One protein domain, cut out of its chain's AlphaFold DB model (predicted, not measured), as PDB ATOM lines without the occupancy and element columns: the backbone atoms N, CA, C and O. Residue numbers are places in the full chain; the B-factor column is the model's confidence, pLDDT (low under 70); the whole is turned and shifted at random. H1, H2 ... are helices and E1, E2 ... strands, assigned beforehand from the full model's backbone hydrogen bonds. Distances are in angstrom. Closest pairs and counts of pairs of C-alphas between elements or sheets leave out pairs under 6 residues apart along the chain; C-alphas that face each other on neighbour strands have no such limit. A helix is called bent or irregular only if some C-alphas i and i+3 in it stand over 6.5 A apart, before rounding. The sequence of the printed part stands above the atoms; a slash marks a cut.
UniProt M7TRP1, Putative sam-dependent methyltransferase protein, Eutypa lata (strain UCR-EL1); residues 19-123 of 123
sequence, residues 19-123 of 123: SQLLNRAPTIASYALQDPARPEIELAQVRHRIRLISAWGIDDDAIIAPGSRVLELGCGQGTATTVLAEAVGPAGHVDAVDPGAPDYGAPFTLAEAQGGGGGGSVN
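Overview. This is residues 19 to 123 of the 123 residues of the protein "Putative sam-dependent methyltransferase protein" of Eutypa lata (strain UCR-EL1) (UniProt M7TRP1). A small three-stranded sheet is covered on one face by helix H3, and a hairpin of two helices, H1 and H2, packs on the side of H3 away from the sheet. The sheet's other face is bare, and the short H4 lies past one end of the sheet. The printed part has 105 residues, mixed helix and strand, in the order H1 H2 E1 H3 E2 H4 E3; the sheet order E1 E2 E3 is mixed. It is compact, with a radius of gyration of the C-alphas of 13.4 A and spans of 39 by 28 by 20 A.

Arrangement. Inner strand E2, residues 93 to 97, is parallel to E1, residues 69 to 73, with N 70 and O 93 2.8 A apart. E2 is antiparallel to E3, residues 119 to 122, with N 96 and O 120 2.9 A apart. H3, residues 79 to 88, is on the sheet at a height of 8.7 A, making two layers, helix on one sheet face; the C-alphas of Ala 85 and Val 94, the closest of H3 and E2, are 6.2 A apart. E1, H3 and E2 form a strand-helix-strand unit, two parallel strands joined through a helix, with a right-handed crossover. H2, residues 39 to 55, touches H3 at a steep tilt of 47 degrees, closest at the C-alphas of Arg 49 and Ala 80, 5.8 A. H1, residues 19 to 29, forms a helical hairpin with H2, closest at the C-alphas of Ala 29 and Leu 43, 5.3 A. H1 is irregular, C-alphas 23 and 26 being 7.6 A apart. H4, residues 110 to 114, is apart from H3. Every O i to N i+4 pair is within hydrogen-bond range in H2, H3 and H4, and 5 of 7 in H1.

Along the chain. H1 begins at C-alpha 19 (165.008, 189.440, 178.027) and is 15.7 A long; H2 is 25.1 A and H3 14.7 A. E1 and E2 are each 13.4 A, and E3 ends at C-alpha 122 (147.899, 199.708, 169.288).

Size, cuts and confidence. The C-alphas of Ala 37 and Asp 61, the two farthest apart, are 40.1 A apart. The printed part has no cut; the links H2 to E1 and E2 to H4 are long. The model's pLDDT is under 70 at residues 60 to 62 and 116 to 123.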
ATOM      1  N   SER A  19     163.653 189.014 178.397       92.69
ATOM      2  CA  SER A  19     165.008 189.440 178.027       92.69
ATOM      3  C   SER A  19     165.032 190.191 176.694       92.69
ATOM      4  O   SER A  19     165.739 191.192 176.569       92.69
ATOM      5  N   GLN A  20     164.218 189.771 175.723       92.62
ATOM      6  CA  GLN A  20     164.064 190.476 174.451       92.62
ATOM      7  C   GLN A  20     163.458 191.871 174.649       92.62
ATOM      8  O   GLN A  20     163.986 192.839 174.095       92.62
ATOM      9  N   LEU A  21     162.427 192.008 175.490       94.06
ATOM     10  CA  LEU A  21     161.849 193.314 175.828       94.06
ATOM     11  C   LEU A  21     162.851 194.220 176.550       94.06
ATOM     12  O   LEU A  21     162.993 195.389 176.199       94.06
ATOM     13  N   LEU A  22     163.597 193.691 177.527       96.88
ATOM     14  CA  LEU A  22     164.612 194.465 178.250       96.88
ATOM     15  C   LEU A  22     165.718 194.986 177.321       96.88
ATOM     16  O   LEU A  22     166.172 196.117 177.503       96.88
ATOM     17  N   ASN A  23     166.111 194.209 176.308       97.56
ATOM     18  CA  ASN A  23     167.069 194.644 175.290       97.56
ATOM     19  C   ASN A  23     166.508 195.770 174.406       97.56
ATOM     20  O   ASN A  23     167.257 196.647 173.981       97.56
ATOM     21  N   ARG A  24     165.192 195.772 174.157       96.81
ATOM     22  CA  ARG A  24     164.486 196.817 173.396       96.81
ATOM     23  C   ARG A  24     164.074 198.023 174.241       96.81
ATOM     24  O   ARG A  24     163.628 199.014 173.673       96.81
ATOM     25  N   ALA A  25     164.259 197.996 175.563       97.69
ATOM     26  CA  ALA A  25     163.794 199.055 176.462       97.69
ATOM     27  C   ALA A  25     164.190 200.489 176.038       97.69
ATOM     28  O   ALA A  25     163.331 201.364 176.128       97.69
ATOM     29  N   PRO A  26     165.412 200.771 175.531       97.06
ATOM     30  CA  PRO A  26     165.745 202.104 175.018       97.06
ATOM     31  C   PRO A  26     164.909 202.522 173.801       97.06
ATOM     32  O   PRO A  26     164.488 203.670 173.716       97.06
ATOM     33  N   THR A  27     164.636 201.595 172.881       96.62
ATOM     34  CA  THR A  27     163.763 201.842 171.726       96.62
ATOM     35  C   THR A  27     162.333 202.103 172.181       96.62
ATOM     36  O   THR A  27     161.731 203.076 171.746       96.62
ATOM     37  N   ILE A  28     161.810 201.295 173.103       96.06
ATOM     38  CA  ILE A  28     160.439 201.459 173.606       96.06
ATOM     39  C   ILE A  28     160.283 202.804 174.329       96.06
ATOM     40  O   ILE A  28     159.319 203.524 174.091       96.06
ATOM     41  N   ALA A  29     161.271 203.190 175.144       95.88
ATOM     42  CA  ALA A  29     161.286 204.490 175.813       95.88
ATOM     43  C   ALA A  29     161.298 205.668 174.827       95.88
ATOM     44  O   ALA A  29     160.764 206.729 175.128       95.88
ATOM     45  N   SER A  30     161.871 205.490 173.632       93.94
ATOM     46  CA  SER A  30     161.926 206.548 172.617       93.94
ATOM     47  C   SER A  30     160.576 206.886 171.978       93.94
ATOM     48  O   SER A  30     160.470 207.928 171.338       93.94
ATOM     49  N   TYR A  31     159.553 206.041 172.152       93.00
ATOM     50  CA  TYR A  31     158.213 206.306 171.624       93.00
ATOM     51  C   TYR A  31     157.447 207.363 172.428       93.00
ATOM     52  O   TYR A  31     156.534 207.983 171.891       93.00
ATOM     53  N   ALA A  32     157.793 207.564 173.702       91.50
ATOM     54  CA  ALA A  32     157.103 208.508 174.571       91.50
ATOM     55  C   ALA A  32     157.604 209.947 174.369       91.50
ATOM     56  O   ALA A  32     158.786 210.189 174.096       91.50
ATOM     57  N   LEU A  33     156.712 210.919 174.593       90.88
ATOM     58  CA  LEU A  33     157.142 212.290 174.864       90.88
ATOM     59  C   LEU A  33     157.922 212.308 176.177       90.88
ATOM     60  O   LEU A  33     157.430 211.875 177.216       90.88
ATOM     61  N   GLN A  34     159.146 212.815 176.125       88.81
ATOM     62  CA  GLN A  34     160.087 212.766 177.236       88.81
ATOM     63  C   GLN A  34     160.780 214.110 177.419       88.81
ATOM     64  O   GLN A  34     160.955 214.873 176.466       88.81
ATOM     65  N   ASP A  35     161.196 214.390 178.652       88.75
ATOM     66  CA  ASP A  35     162.085 215.511 178.934       88.75
ATOM     67  C   ASP A  35     163.479 215.197 178.353       88.75
ATOM     68  O   ASP A  35     164.139 214.264 178.829       88.75
ATOM     69  N   PRO A  36     163.967 215.956 177.353       87.00
ATOM     70  CA  PRO A  36     165.266 215.699 176.739       87.00
ATOM     71  C   PRO A  36     166.436 215.878 177.716       87.00
ATOM     72  O   PRO A  36     167.521 215.359 177.461       87.00
ATOM     73  N   ALA A  37     166.241 216.590 178.832       93.00
ATOM     74  CA  ALA A  37     167.257 216.719 179.867       93.00
ATOM     75  C   ALA A  37     167.369 215.463 180.745       93.00
ATOM     76  O   ALA A  37     168.399 215.285 181.396       93.00
ATOM     77  N   ARG A  38     166.328 214.616 180.789       92.94
ATOM     78  CA  ARG A  38     166.198 213.480 181.717       92.94
ATOM     79  C   ARG A  38     165.690 212.186 181.038       92.94
ATOM     80  O   ARG A  38     164.751 211.561 181.545       92.94
ATOM     81  N   PRO A  39     166.289 211.736 179.917       90.00
ATOM     82  CA  PRO A  39     165.822 210.553 179.180       90.00
ATOM     83  C   PRO A  39     165.921 209.249 179.992       90.00
ATOM     84  O   PRO A  39     165.254 208.255 179.698       90.00
ATOM     85  N   GLU A  40     166.740 209.218 181.048       95.44
ATOM     86  CA  GLU A  40     166.883 208.056 181.922       95.44
ATOM     87  C   GLU A  40     165.619 207.740 182.731       95.44
ATOM     88  O   GLU A  40     165.444 206.593 183.154       95.44
ATOM     89  N   ILE A  41     164.741 208.731 182.937       95.31
ATOM     90  CA  ILE A  41     163.481 208.549 183.662       95.31
ATOM     91  C   ILE A  41     162.578 207.598 182.881       95.31
ATOM     92  O   ILE A  41     162.144 206.586 183.434       95.31
ATOM     93  N   GLU A  42     162.356 207.862 181.594       95.31
ATOM     94  CA  GLU A  42     161.462 207.037 180.779       95.31
ATOM     95  C   GLU A  42     162.017 205.623 180.597       95.31
ATOM     96  O   GLU A  42     161.304 204.630 180.753       95.31
ATOM     97  N   LEU A  43     163.335 205.496 180.409       97.31
ATOM     98  CA  LEU A  43     163.990 204.190 180.367       97.31
ATOM     99  C   LEU A  43     163.779 203.385 181.662       97.31
ATOM    100  O   LEU A  43     163.579 202.166 181.615       97.31
ATOM    101  N   ALA A  44     163.828 204.035 182.829       98.06
ATOM    102  CA  ALA A  44     163.547 203.382 184.103       98.06
ATOM    103  C   ALA A  44     162.072 202.960 184.215       98.06
ATOM    104  O   ALA A  44     161.798 201.844 184.671       98.06
ATOM    105  N   GLN A  45     161.135 203.795 183.751       97.31
ATOM    106  CA  GLN A  45     159.703 203.478 183.735       97.31
ATOM    107  C   GLN A  45     159.402 202.276 182.832       97.31
ATOM    108  O   GLN A  45     158.753 201.331 183.289       97.31
ATOM    109  N   VAL A  46     159.938 202.257 181.607       98.06
ATOM    110  CA  VAL A  46     159.809 201.141 180.655       98.06
ATOM    111  C   VAL A  46     160.353 199.847 181.248       98.06
ATOM    112  O   VAL A  46     159.656 198.834 181.276       98.06
ATOM    113  N   ARG A  47     161.569 199.865 181.809       98.31
ATOM    114  CA  ARG A  47     162.151 198.681 182.468       98.31
ATOM    115  C   ARG A  47     161.286 198.179 183.618       98.31
ATOM    116  O   ARG A  47     161.176 196.970 183.808       98.31
ATOM    117  N   HIS A  48     160.682 199.084 184.384       98.06
ATOM    118  CA  HIS A  48     159.745 198.707 185.435       98.06
ATOM    119  C   HIS A  48     158.494 198.028 184.857       98.06
ATOM    120  O   HIS A  48     158.108 196.972 185.352       98.06
ATOM    121  N   ARG A  49     157.903 198.563 183.779       96.88
ATOM    122  CA  ARG A  49     156.709 197.969 183.149       96.88
ATOM    123  C   ARG A  49     156.992 196.610 182.513       96.88
ATOM    124  O   ARG A  49     156.203 195.693 182.705       96.88
ATOM    125  N   ILE A  50     158.157 196.431 181.888       96.12
ATOM    126  CA  ILE A  50     158.599 195.119 181.383       96.12
ATOM    127  C   ILE A  50     158.653 194.087 182.518       96.12
ATOM    128  O   ILE A  50     158.199 192.961 182.349       96.12
ATOM    129  N   ARG A  51     159.162 194.467 183.698       95.31
ATOM    130  CA  ARG A  51     159.211 193.566 184.864       95.31
ATOM    131  C   ARG A  51     157.825 193.231 185.415       95.31
ATOM    132  O   ARG A  51     157.634 192.108 185.864       95.31
ATOM    133  N   LEU A  52     156.875 194.167 185.383       93.69
ATOM    134  CA  LEU A  52     155.488 193.888 185.776       93.69
ATOM    135  C   LEU A  52     154.834 192.883 184.825       93.69
ATOM    136  O   LEU A  52     154.273 191.893 185.278       93.69
ATOM    137  N   ILE A  53     154.975 193.094 183.516       90.56
ATOM    138  CA  ILE A  53     154.429 192.194 182.491       90.56
ATOM    139  C   ILE A  53     155.092 190.813 182.562       90.56
ATOM    140  O   ILE A  53     154.410 189.796 182.472       90.56
ATOM    141  N   SER A  54     156.403 190.767 182.817       89.19
ATOM    142  CA  SER A  54     157.135 189.530 183.104       89.19
ATOM    143  C   SER A  54     156.535 188.774 184.293       89.19
ATOM    144  O   SER A  54     156.243 187.587 184.181       89.19
ATOM    145  N   ALA A  55     156.248 189.472 185.395       89.25
ATOM    146  CA  ALA A  55     155.621 188.880 186.576       89.25
ATOM    147  C   ALA A  55     154.180 188.389 186.333       89.25
ATOM    148  O   ALA A  55     153.701 187.534 187.074       89.25
ATOM    149  N   TRP A  56     153.492 188.896 185.304       86.88
ATOM    150  CA  TRP A  56     152.186 188.390 184.858       86.88
ATOM    151  C   TRP A  56     152.287 187.182 183.914       86.88
ATOM    152  O   TRP A  56     151.261 186.655 183.488       86.88
ATOM    153  N   GLY A  57     153.503 186.714 183.627       77.81
ATOM    154  CA  GLY A  57     153.746 185.397 183.049       77.81
ATOM    155  C   GLY A  57     154.196 185.382 181.595       77.81
ATOM    156  O   GLY A  57     154.016 184.358 180.966       77.81
ATOM    157  N   ILE A  58     154.788 186.445 181.031       74.69
ATOM    158  CA  ILE A  58     155.191 186.448 179.602       74.69
ATOM    159  C   ILE A  58     156.087 185.254 179.192       74.69
ATOM    160  O   ILE A  58     156.056 184.835 178.036       74.69
ATOM    161  N   ASP A  59     156.866 184.697 180.127       71.19
ATOM    162  CA  ASP A  59     157.830 183.624 179.858       71.19
ATOM    163  C   ASP A  59     157.283 182.195 180.126       71.19
ATOM    164  O   ASP A  59     157.831 181.249 179.565       71.19
ATOM    165  N   ASP A  60     156.191 182.022 180.895       65.50
ATOM    166  CA  ASP A  60     155.654 180.715 181.338       65.50
ATOM    167  C   ASP A  60     154.102 180.706 181.335       65.50
ATOM    168  O   ASP A  60     153.498 181.509 182.045       65.50
ATOM    169  N   ASP A  61     153.451 179.813 180.561       62.09
ATOM    170  CA  ASP A  61     151.973 179.688 180.416       62.09
ATOM    171  C   ASP A  61     151.229 181.046 180.448       62.09
ATOM    172  O   ASP A  61     150.355 181.324 181.275       62.09
ATOM    173  N   ALA A  62     151.643 181.924 179.534       63.72
ATOM    174  CA  ALA A  62     151.480 183.365 179.656       63.72
ATOM    175  C   ALA A  62     150.041 183.891 179.546       63.72
ATOM    176  O   ALA A  62     149.361 183.690 178.538       63.72
ATOM    177  N   ILE A  63     149.630 184.704 180.530       78.44
ATOM    178  CA  ILE A  63     148.422 185.550 180.455       78.44
ATOM    179  C   ILE A  63     148.560 186.581 179.318       78.44
ATOM    180  O   ILE A  63     147.593 186.882 178.616       78.44
ATOM    181  N   ILE A  64     149.772 187.105 179.109       85.75
ATOM    182  CA  ILE A  64     150.098 188.045 178.032       85.75
ATOM    183  C   ILE A  64     151.129 187.378 177.128       85.75
ATOM    184  O   ILE A  64     152.307 187.330 177.459       85.75
ATOM    185  N   ALA A  65     150.668 186.845 175.999       84.88
ATOM    186  CA  ALA A  65     151.484 186.164 175.003       84.88
ATOM    187  C   ALA A  65     151.415 186.908 173.662       84.88
ATOM    188  O   ALA A  65     150.483 187.687 173.431       84.88
ATOM    189  N   PRO A  66     152.321 186.619 172.712       88.00
ATOM    190  CA  PRO A  66     152.161 187.119 171.358       88.00
ATOM    191  C   PRO A  66     150.824 186.706 170.729       88.00
ATOM    192  O   PRO A  66     150.447 185.526 170.701       88.00
ATOM    193  N   GLY A  67     150.107 187.695 170.201       90.00
ATOM    194  CA  GLY A  67     148.744 187.554 169.702       90.00
ATOM    195  C   GLY A  67     147.642 187.788 170.739       90.00
ATOM    196  O   GLY A  67     146.468 187.668 170.389       90.00
ATOM    197  N   SER A  68     147.973 188.087 172.000       91.06
ATOM    198  CA  SER A  68     146.970 188.433 173.014       91.06
ATOM    199  C   SER A  68     146.246 189.735 172.665       91.06
ATOM    200  O   SER A  68     146.827 190.658 172.101       91.06
ATOM    201  N   ARG A  69     144.969 189.811 173.053       94.38
ATOM    202  CA  ARG A  69     144.176 191.045 173.043       94.38
ATOM    203  C   ARG A  69     144.049 191.544 174.477       94.38
ATOM    204  O   ARG A  69     143.501 190.826 175.312       94.38
ATOM    205  N   VAL A  70     144.565 192.731 174.763       94.31
ATOM    206  CA  VAL A  70     144.669 193.290 176.116       94.31
ATOM    207  C   VAL A  70     143.836 194.565 176.214       94.31
ATOM    208  O   VAL A  70     143.844 195.384 175.303       94.31
ATOM    209  N   LEU A  71     143.125 194.730 177.330       95.50
ATOM    210  CA  LEU A  71     142.507 195.998 177.716       95.50
ATOM    211  C   LEU A  71     143.313 196.599 178.869       95.50
ATOM    212  O   LEU A  71     143.426 195.981 179.928       95.50
ATOM    213  N   GLU A  72     143.840 197.801 178.675       95.19
ATOM    214  CA  GLU A  72     144.515 198.586 179.702       95.19
ATOM    215  C   GLU A  72     143.588 199.687 180.227       95.19
ATOM    216  O   GLU A  72     143.072 200.509 179.468       95.19
ATOM    217  N   LEU A  73     143.390 199.712 181.547       95.62
ATOM    218  CA  LEU A  73     142.595 200.724 182.237       95.62
ATOM    219  C   LEU A  73     143.520 201.681 182.992       95.62
ATOM    220  O   LEU A  73     144.282 201.244 183.854       95.62
ATOM    221  N   GLY A  74     143.407 202.978 182.708       94.38
ATOM    222  CA  GLY A  74     144.274 204.013 183.267       94.38
ATOM    223  C   GLY A  74     145.627 204.073 182.560       94.38
ATOM    224  O   GLY A  74     146.665 203.963 183.213       94.38
ATOM    225  N   CYS A  75     145.619 204.190 181.229       93.94
ATOM    226  CA  CYS A  75     146.847 204.162 180.433       93.94
ATOM    227  C   CYS A  75     147.735 205.402 180.609       93.94
ATOM    228  O   CYS A  75     148.929 205.364 180.288       93.94
ATOM    229  N   GLY A  76     147.189 206.496 181.150       93.81
ATOM    230  CA  GLY A  76     147.892 207.755 181.347       93.81
ATOM    231  C   GLY A  76     148.609 208.195 180.074       93.81
ATOM    232  O   GLY A  76     148.026 208.246 178.996       93.81
ATOM    233  N   GLN A  77     149.903 208.485 180.188       92.38
ATOM    234  CA  GLN A  77     150.736 208.905 179.055       92.38
ATOM    235  C   GLN A  77     151.153 207.752 178.117       92.38
ATOM    236  O   GLN A  77     151.762 208.009 177.084       92.38
ATOM    237  N   GLY A  78     150.836 206.494 178.445       93.94
ATOM    238  CA  GLY A  78     150.992 205.355 177.533       93.94
ATOM    239  C   GLY A  78     152.279 204.530 177.662       93.94
ATOM    240  O   GLY A  78     152.484 203.614 176.871       93.94
ATOM    241  N   THR A  79     153.149 204.777 178.652       95.31
ATOM    242  CA  THR A  79     154.384 203.978 178.838       95.31
ATOM    243  C   THR A  79     154.106 202.482 179.016       95.31
ATOM    244  O   THR A  79     154.850 201.641 178.520       95.31
ATOM    245  N   ALA A  80     153.062 202.115 179.763       95.94
ATOM    246  CA  ALA A  80     152.692 200.710 179.919       95.94
ATOM    247  C   ALA A  80     152.055 200.158 178.634       95.94
ATOM    248  O   ALA A  80     152.419 199.058 178.219       95.94
ATOM    249  N   THR A  81     151.222 200.953 177.957       96.00
ATOM    250  CA  THR A  81     150.625 200.628 176.654       96.00
ATOM    251  C   THR A  81     151.670 200.248 175.609       96.00
ATOM    252  O   THR A  81     151.522 199.231 174.937       96.00
ATOM    253  N   THR A  82     152.761 201.011 175.491       95.56
ATOM    254  CA  THR A  82     153.821 200.722 174.509       95.56
ATOM    255  C   THR A  82     154.570 199.429 174.822       95.56
ATOM    256  O   THR A  82     154.922 198.684 173.909       95.56
ATOM    257  N   VAL A  83     154.778 199.111 176.103       96.19
ATOM    258  CA  VAL A  83     155.388 197.834 176.498       96.19
ATOM    259  C   VAL A  83     154.430 196.666 176.255       96.19
ATOM    260  O   VAL A  83     154.874 195.615 175.797       96.19
ATOM    261  N   LEU A  84     153.132 196.838 176.527       95.38
ATOM    262  CA  LEU A  84     152.113 195.830 176.230       95.38
ATOM    263  C   LEU A  84     152.039 195.542 174.727       95.38
ATOM    264  O   LEU A  84     152.045 194.372 174.360       95.38
ATOM    265  N   ALA A  85     152.061 196.574 173.879       95.25
ATOM    266  CA  ALA A  85     152.091 196.442 172.420       95.25
ATOM    267  C   ALA A  85     153.293 195.605 171.945       95.25
ATOM    268  O   ALA A  85     153.165 194.634 171.204       95.25
ATOM    269  N   GLU A  86     154.487 195.906 172.462       94.69
ATOM    270  CA  GLU A  86     155.700 195.143 172.137       94.69
ATOM    271  C   GLU A  86     155.643 193.694 172.657       94.69
ATOM    272  O   GLU A  86     156.184 192.785 172.023       94.69
ATOM    273  N   ALA A  87     154.971 193.454 173.789       93.19
ATOM    274  CA  ALA A  87     154.789 192.121 174.357       93.19
ATOM    275  C   ALA A  87     153.807 191.259 173.544       93.19
ATOM    276  O   ALA A  87     154.106 190.097 173.258       93.19
ATOM    277  N   VAL A  88     152.651 191.811 173.151       92.62
ATOM    278  CA  VAL A  88     151.646 191.087 172.352       92.62
ATOM    279  C   VAL A  88     152.039 190.987 170.874       92.62
ATOM    280  O   VAL A  88     151.604 190.065 170.178       92.62
ATOM    281  N   GLY A  89     152.928 191.866 170.412       91.94
ATOM    282  CA  GLY A  89     153.514 191.836 169.079       91.94
ATOM    283  C   GLY A  89     152.501 192.104 167.959       91.94
ATOM    284  O   GLY A  89     151.317 192.285 168.198       91.94
ATOM    285  N   PRO A  90     152.922 192.048 166.685       93.00
ATOM    286  CA  PRO A  90     152.118 192.526 165.551       93.00
ATOM    287  C   PRO A  90     150.838 191.725 165.263       93.00
ATOM    288  O   PRO A  90     150.039 192.132 164.424       93.00
ATOM    289  N   ALA A  91     150.672 190.555 165.885       92.00
ATOM    290  CA  ALA A  91     149.452 189.753 165.793       92.00
ATOM    291  C   ALA A  91     148.510 189.969 166.992       92.00
ATOM    292  O   ALA A  91     147.441 189.355 167.037       92.00
ATOM    293  N   GLY A  92     148.950 190.740 167.988       93.50
ATOM    294  CA  GLY A  92     148.202 191.098 169.177       93.50
ATOM    295  C   GLY A  92     147.355 192.341 168.967       93.50
ATOM    296  O   GLY A  92     147.121 192.772 167.836       93.50
ATOM    297  N   HIS A  93     146.812 192.834 170.076       95.75
ATOM    298  CA  HIS A  93     146.111 194.108 170.115       95.75
ATOM    299  C   HIS A  93     146.025 194.630 171.551       95.75
ATOM    300  O   HIS A  93     145.751 193.853 172.469       95.75
ATOM    301  N   VAL A  94     146.160 195.934 171.754       96.12
ATOM    302  CA  VAL A  94     145.942 196.612 173.035       96.12
ATOM    303  C   VAL A  94     144.939 197.741 172.838       96.12
ATOM    304  O   VAL A  94     145.188 198.678 172.083       96.12
ATOM    305  N   ASP A  95     143.821 197.668 173.554       96.06
ATOM    306  CA  ASP A  95     142.919 198.800 173.740       96.06
ATOM    307  C   ASP A  95     143.252 199.463 175.077       96.06
ATOM    308  O   ASP A  95     143.281 198.802 176.113       96.06
ATOM    309  N   ALA A  96     143.518 200.764 175.066       94.81
ATOM    310  CA  ALA A  96     143.957 201.507 176.237       94.81
ATOM    311  C   ALA A  96     143.044 202.710 176.473       94.81
ATOM    312  O   ALA A  96     142.809 203.508 175.564       94.81
ATOM    313  N   VAL A  97     142.524 202.842 177.693       93.25
ATOM    314  CA  VAL A  97     141.583 203.908 178.061       93.25
ATOM    315  C   VAL A  97     142.019 204.615 179.335       93.25
ATOM    316  O   VAL A  97     142.474 203.977 180.284       93.25
ATOM    317  N   ASP A  98     141.826 205.930 179.384       92.44
ATOM    318  CA  ASP A  98     142.055 206.732 180.582       92.44
ATOM    319  C   ASP A  98     140.881 207.703 180.798       92.44
ATOM    320  O   ASP A  98     140.464 208.374 179.855       92.44
ATOM    321  N   PRO A  99     140.296 207.778 182.008       91.81
ATOM    322  CA  PRO A  99     139.227 208.734 182.301       91.81
ATOM    323  C   PRO A  99     139.746 210.155 182.584       91.81
ATOM    324  O   PRO A  99     138.942 211.062 182.805       91.81
ATOM    325  N   GLY A 100     141.064 210.344 182.654       90.44
ATOM    326  CA  GLY A 100     141.716 211.618 182.893       90.44
ATOM    327  C   GLY A 100     141.362 212.648 181.828       90.44
ATOM    328  O   GLY A 100     141.161 212.335 180.653       90.44
ATOM    329  N   ALA A 101     141.275 213.907 182.254       92.06
ATOM    330  CA  ALA A 101     141.006 214.996 181.330       92.06
ATOM    331  C   ALA A 101     142.156 215.108 180.305       92.06
ATOM    332  O   ALA A 101     143.318 214.965 180.691       92.06
ATOM    333  N   PRO A 102     141.879 215.380 179.017       89.56
ATOM    334  CA  PRO A 102     142.925 215.467 177.995       89.56
ATOM    335  C   PRO A 102     144.019 216.503 178.306       89.56
ATOM    336  O   PRO A 102     145.159 216.322 177.892       89.56
ATOM    337  N   ASP A 103     143.687 217.558 179.053       92.88
ATOM    338  CA  ASP A 103     144.584 218.632 179.501       92.88
ATOM    339  C   ASP A 103     145.269 218.350 180.852       92.88
ATOM    340  O   ASP A 103     146.014 219.186 181.365       92.88
ATOM    341  N   TYR A 104     145.048 217.172 181.441       92.19
ATOM    342  CA  TYR A 104     145.712 216.758 182.670       92.19
ATOM    343  C   TYR A 104     147.190 216.443 182.413       92.19
ATOM    344  O   TYR A 104     147.530 215.706 181.489       92.19
ATOM    345  N   GLY A 105     148.066 216.937 183.288       91.06
ATOM    346  CA  GLY A 105     149.494 216.617 183.287       91.06
ATOM    347  C   GLY A 105     150.399 217.762 182.826       91.06
ATOM    348  O   GLY A 105     149.988 218.688 182.137       91.06
ATOM    349  N   ALA A 106     151.653 217.690 183.263       90.25
ATOM    350  CA  ALA A 106     152.756 218.553 182.852       90.25
ATOM    351  C   ALA A 106     154.067 217.749 182.993       90.25
ATOM    352  O   ALA A 106     154.137 216.872 183.859       90.25
ATOM    353  N   PRO A 107     155.116 218.015 182.195       90.44
ATOM    354  CA  PRO A 107     155.217 219.049 181.157       90.44
ATOM    355  C   PRO A 107     154.419 218.743 179.883       90.44
ATOM    356  O   PRO A 107     154.206 219.648 179.089       90.44
ATOM    357  N   PHE A 108     153.966 217.499 179.720       91.94
ATOM    358  CA  PHE A 108     153.088 217.078 178.635       91.94
ATOM    359  C   PHE A 108     151.749 216.632 179.213       91.94
ATOM    360  O   PHE A 108     151.703 215.856 180.176       91.94
ATOM    361  N   THR A 109     150.677 217.119 178.613       94.38
ATOM    362  CA  THR A 109     149.310 216.685 178.891       94.38
ATOM    363  C   THR A 109     149.079 215.257 178.392       94.38
ATOM    364  O   THR A 109     149.837 214.739 177.561       94.38
ATOM    365  N   LEU A 110     148.019 214.604 178.876       91.62
ATOM    366  CA  LEU A 110     147.611 213.289 178.374       91.62
ATOM    367  C   LEU A 110     147.372 213.321 176.860       91.62
ATOM    368  O   LEU A 110     147.880 212.457 176.147       91.62
ATOM    369  N   ALA A 111     146.680 214.350 176.357       89.38
ATOM    370  CA  ALA A 111     146.410 214.505 174.932       89.38
ATOM    371  C   ALA A 111     147.695 214.583 174.101       89.38
ATOM    372  O   ALA A 111     147.786 213.936 173.060       89.38
ATOM    373  N   GLU A 112     148.690 215.350 174.547       91.88
ATOM    374  CA  GLU A 112     149.967 215.473 173.841       91.88
ATOM    375  C   GLU A 112     150.716 214.141 173.812       91.88
ATOM    376  O   GLU A 112     151.160 213.715 172.747       91.88
ATOM    377  N   ALA A 113     150.806 213.454 174.954       89.94
ATOM    378  CA  ALA A 113     151.502 212.172 175.053       89.94
ATOM    379  C   ALA A 113     150.847 211.072 174.200       89.94
ATOM    380  O   ALA A 113     151.544 210.243 173.620       89.94
ATOM    381  N   GLN A 114     149.518 211.088 174.087       87.38
ATOM    382  CA  GLN A 114     148.740 210.095 173.340       87.38
ATOM    383  C   GLN A 114     148.577 210.435 171.846       87.38
ATOM    384  O   GLN A 114     148.007 209.644 171.097       87.38
ATOM    385  N   GLY A 115     149.043 211.604 171.386       78.00
ATOM    386  CA  GLY A 115     148.861 212.048 169.998       78.00
ATOM    387  C   GLY A 115     147.459 212.587 169.672       78.00
ATOM    388  O   GLY A 115     147.095 212.657 168.499       78.00
ATOM    389  N   GLY A 116     146.684 212.993 170.687       58.31
ATOM    390  CA  GLY A 116     145.485 213.828 170.535       58.31
ATOM    391  C   GLY A 116     144.153 213.261 171.046       58.31
ATOM    392  O   GLY A 116     143.140 213.944 170.903       58.31
ATOM    393  N   GLY A 117     144.103 212.065 171.646       50.22
ATOM    394  CA  GLY A 117     142.850 211.481 172.149       50.22
ATOM    395  C   GLY A 117     143.051 210.613 173.390       50.22
ATOM    396  O   GLY A 117     143.991 209.831 173.412       50.22
ATOM    397  N   GLY A 118     142.147 210.759 174.375       51.31
ATOM    398  CA  GLY A 118     142.109 210.142 175.722       51.31
ATOM    399  C   GLY A 118     142.047 208.606 175.798       51.31
ATOM    400  O   GLY A 118     141.412 208.045 176.689       51.31
ATOM    401  N   GLY A 119     142.639 207.920 174.830       58.50
ATOM    402  CA  GLY A 119     142.640 206.477 174.661       58.50
ATOM    403  C   GLY A 119     143.201 206.110 173.290       58.50
ATOM    404  O   GLY A 119     142.969 206.810 172.302       58.50
ATOM    405  N   GLY A 120     143.955 205.017 173.238       61.28
ATOM    406  CA  GLY A 120     144.697 204.580 172.059       61.28
ATOM    407  C   GLY A 120     144.517 203.089 171.811       61.28
ATOM    408  O   GLY A 120     144.315 202.312 172.742       61.28
ATOM    409  N   SER A 121     144.575 202.700 170.542       57.94
ATOM    410  CA  SER A 121     144.502 201.308 170.108       57.94
ATOM    411  C   SER A 121     145.788 201.000 169.348       57.94
ATOM    412  O   SER A 121     146.100 201.690 168.375       57.94
ATOM    413  N   VAL A 122     146.572 200.041 169.833       68.88
ATOM    414  CA  VAL A 122     147.899 199.708 169.288       68.88
ATOM    415  C   VAL A 122     148.031 198.199 169.094       68.88
ATOM    416  O   VAL A 122     147.377 197.436 169.798       68.88
ATOM    417  N   ASN A 123     148.828 197.775 168.113       52.88
ATOM    418  CA  ASN A 123     148.962 196.362 167.732       52.88
ATOM    419  C   ASN A 123     149.756 195.561 168.761       52.88
ATOM    420  O   ASN A 123     150.834 196.050 169.163       52.88
TER     421      ASN A 123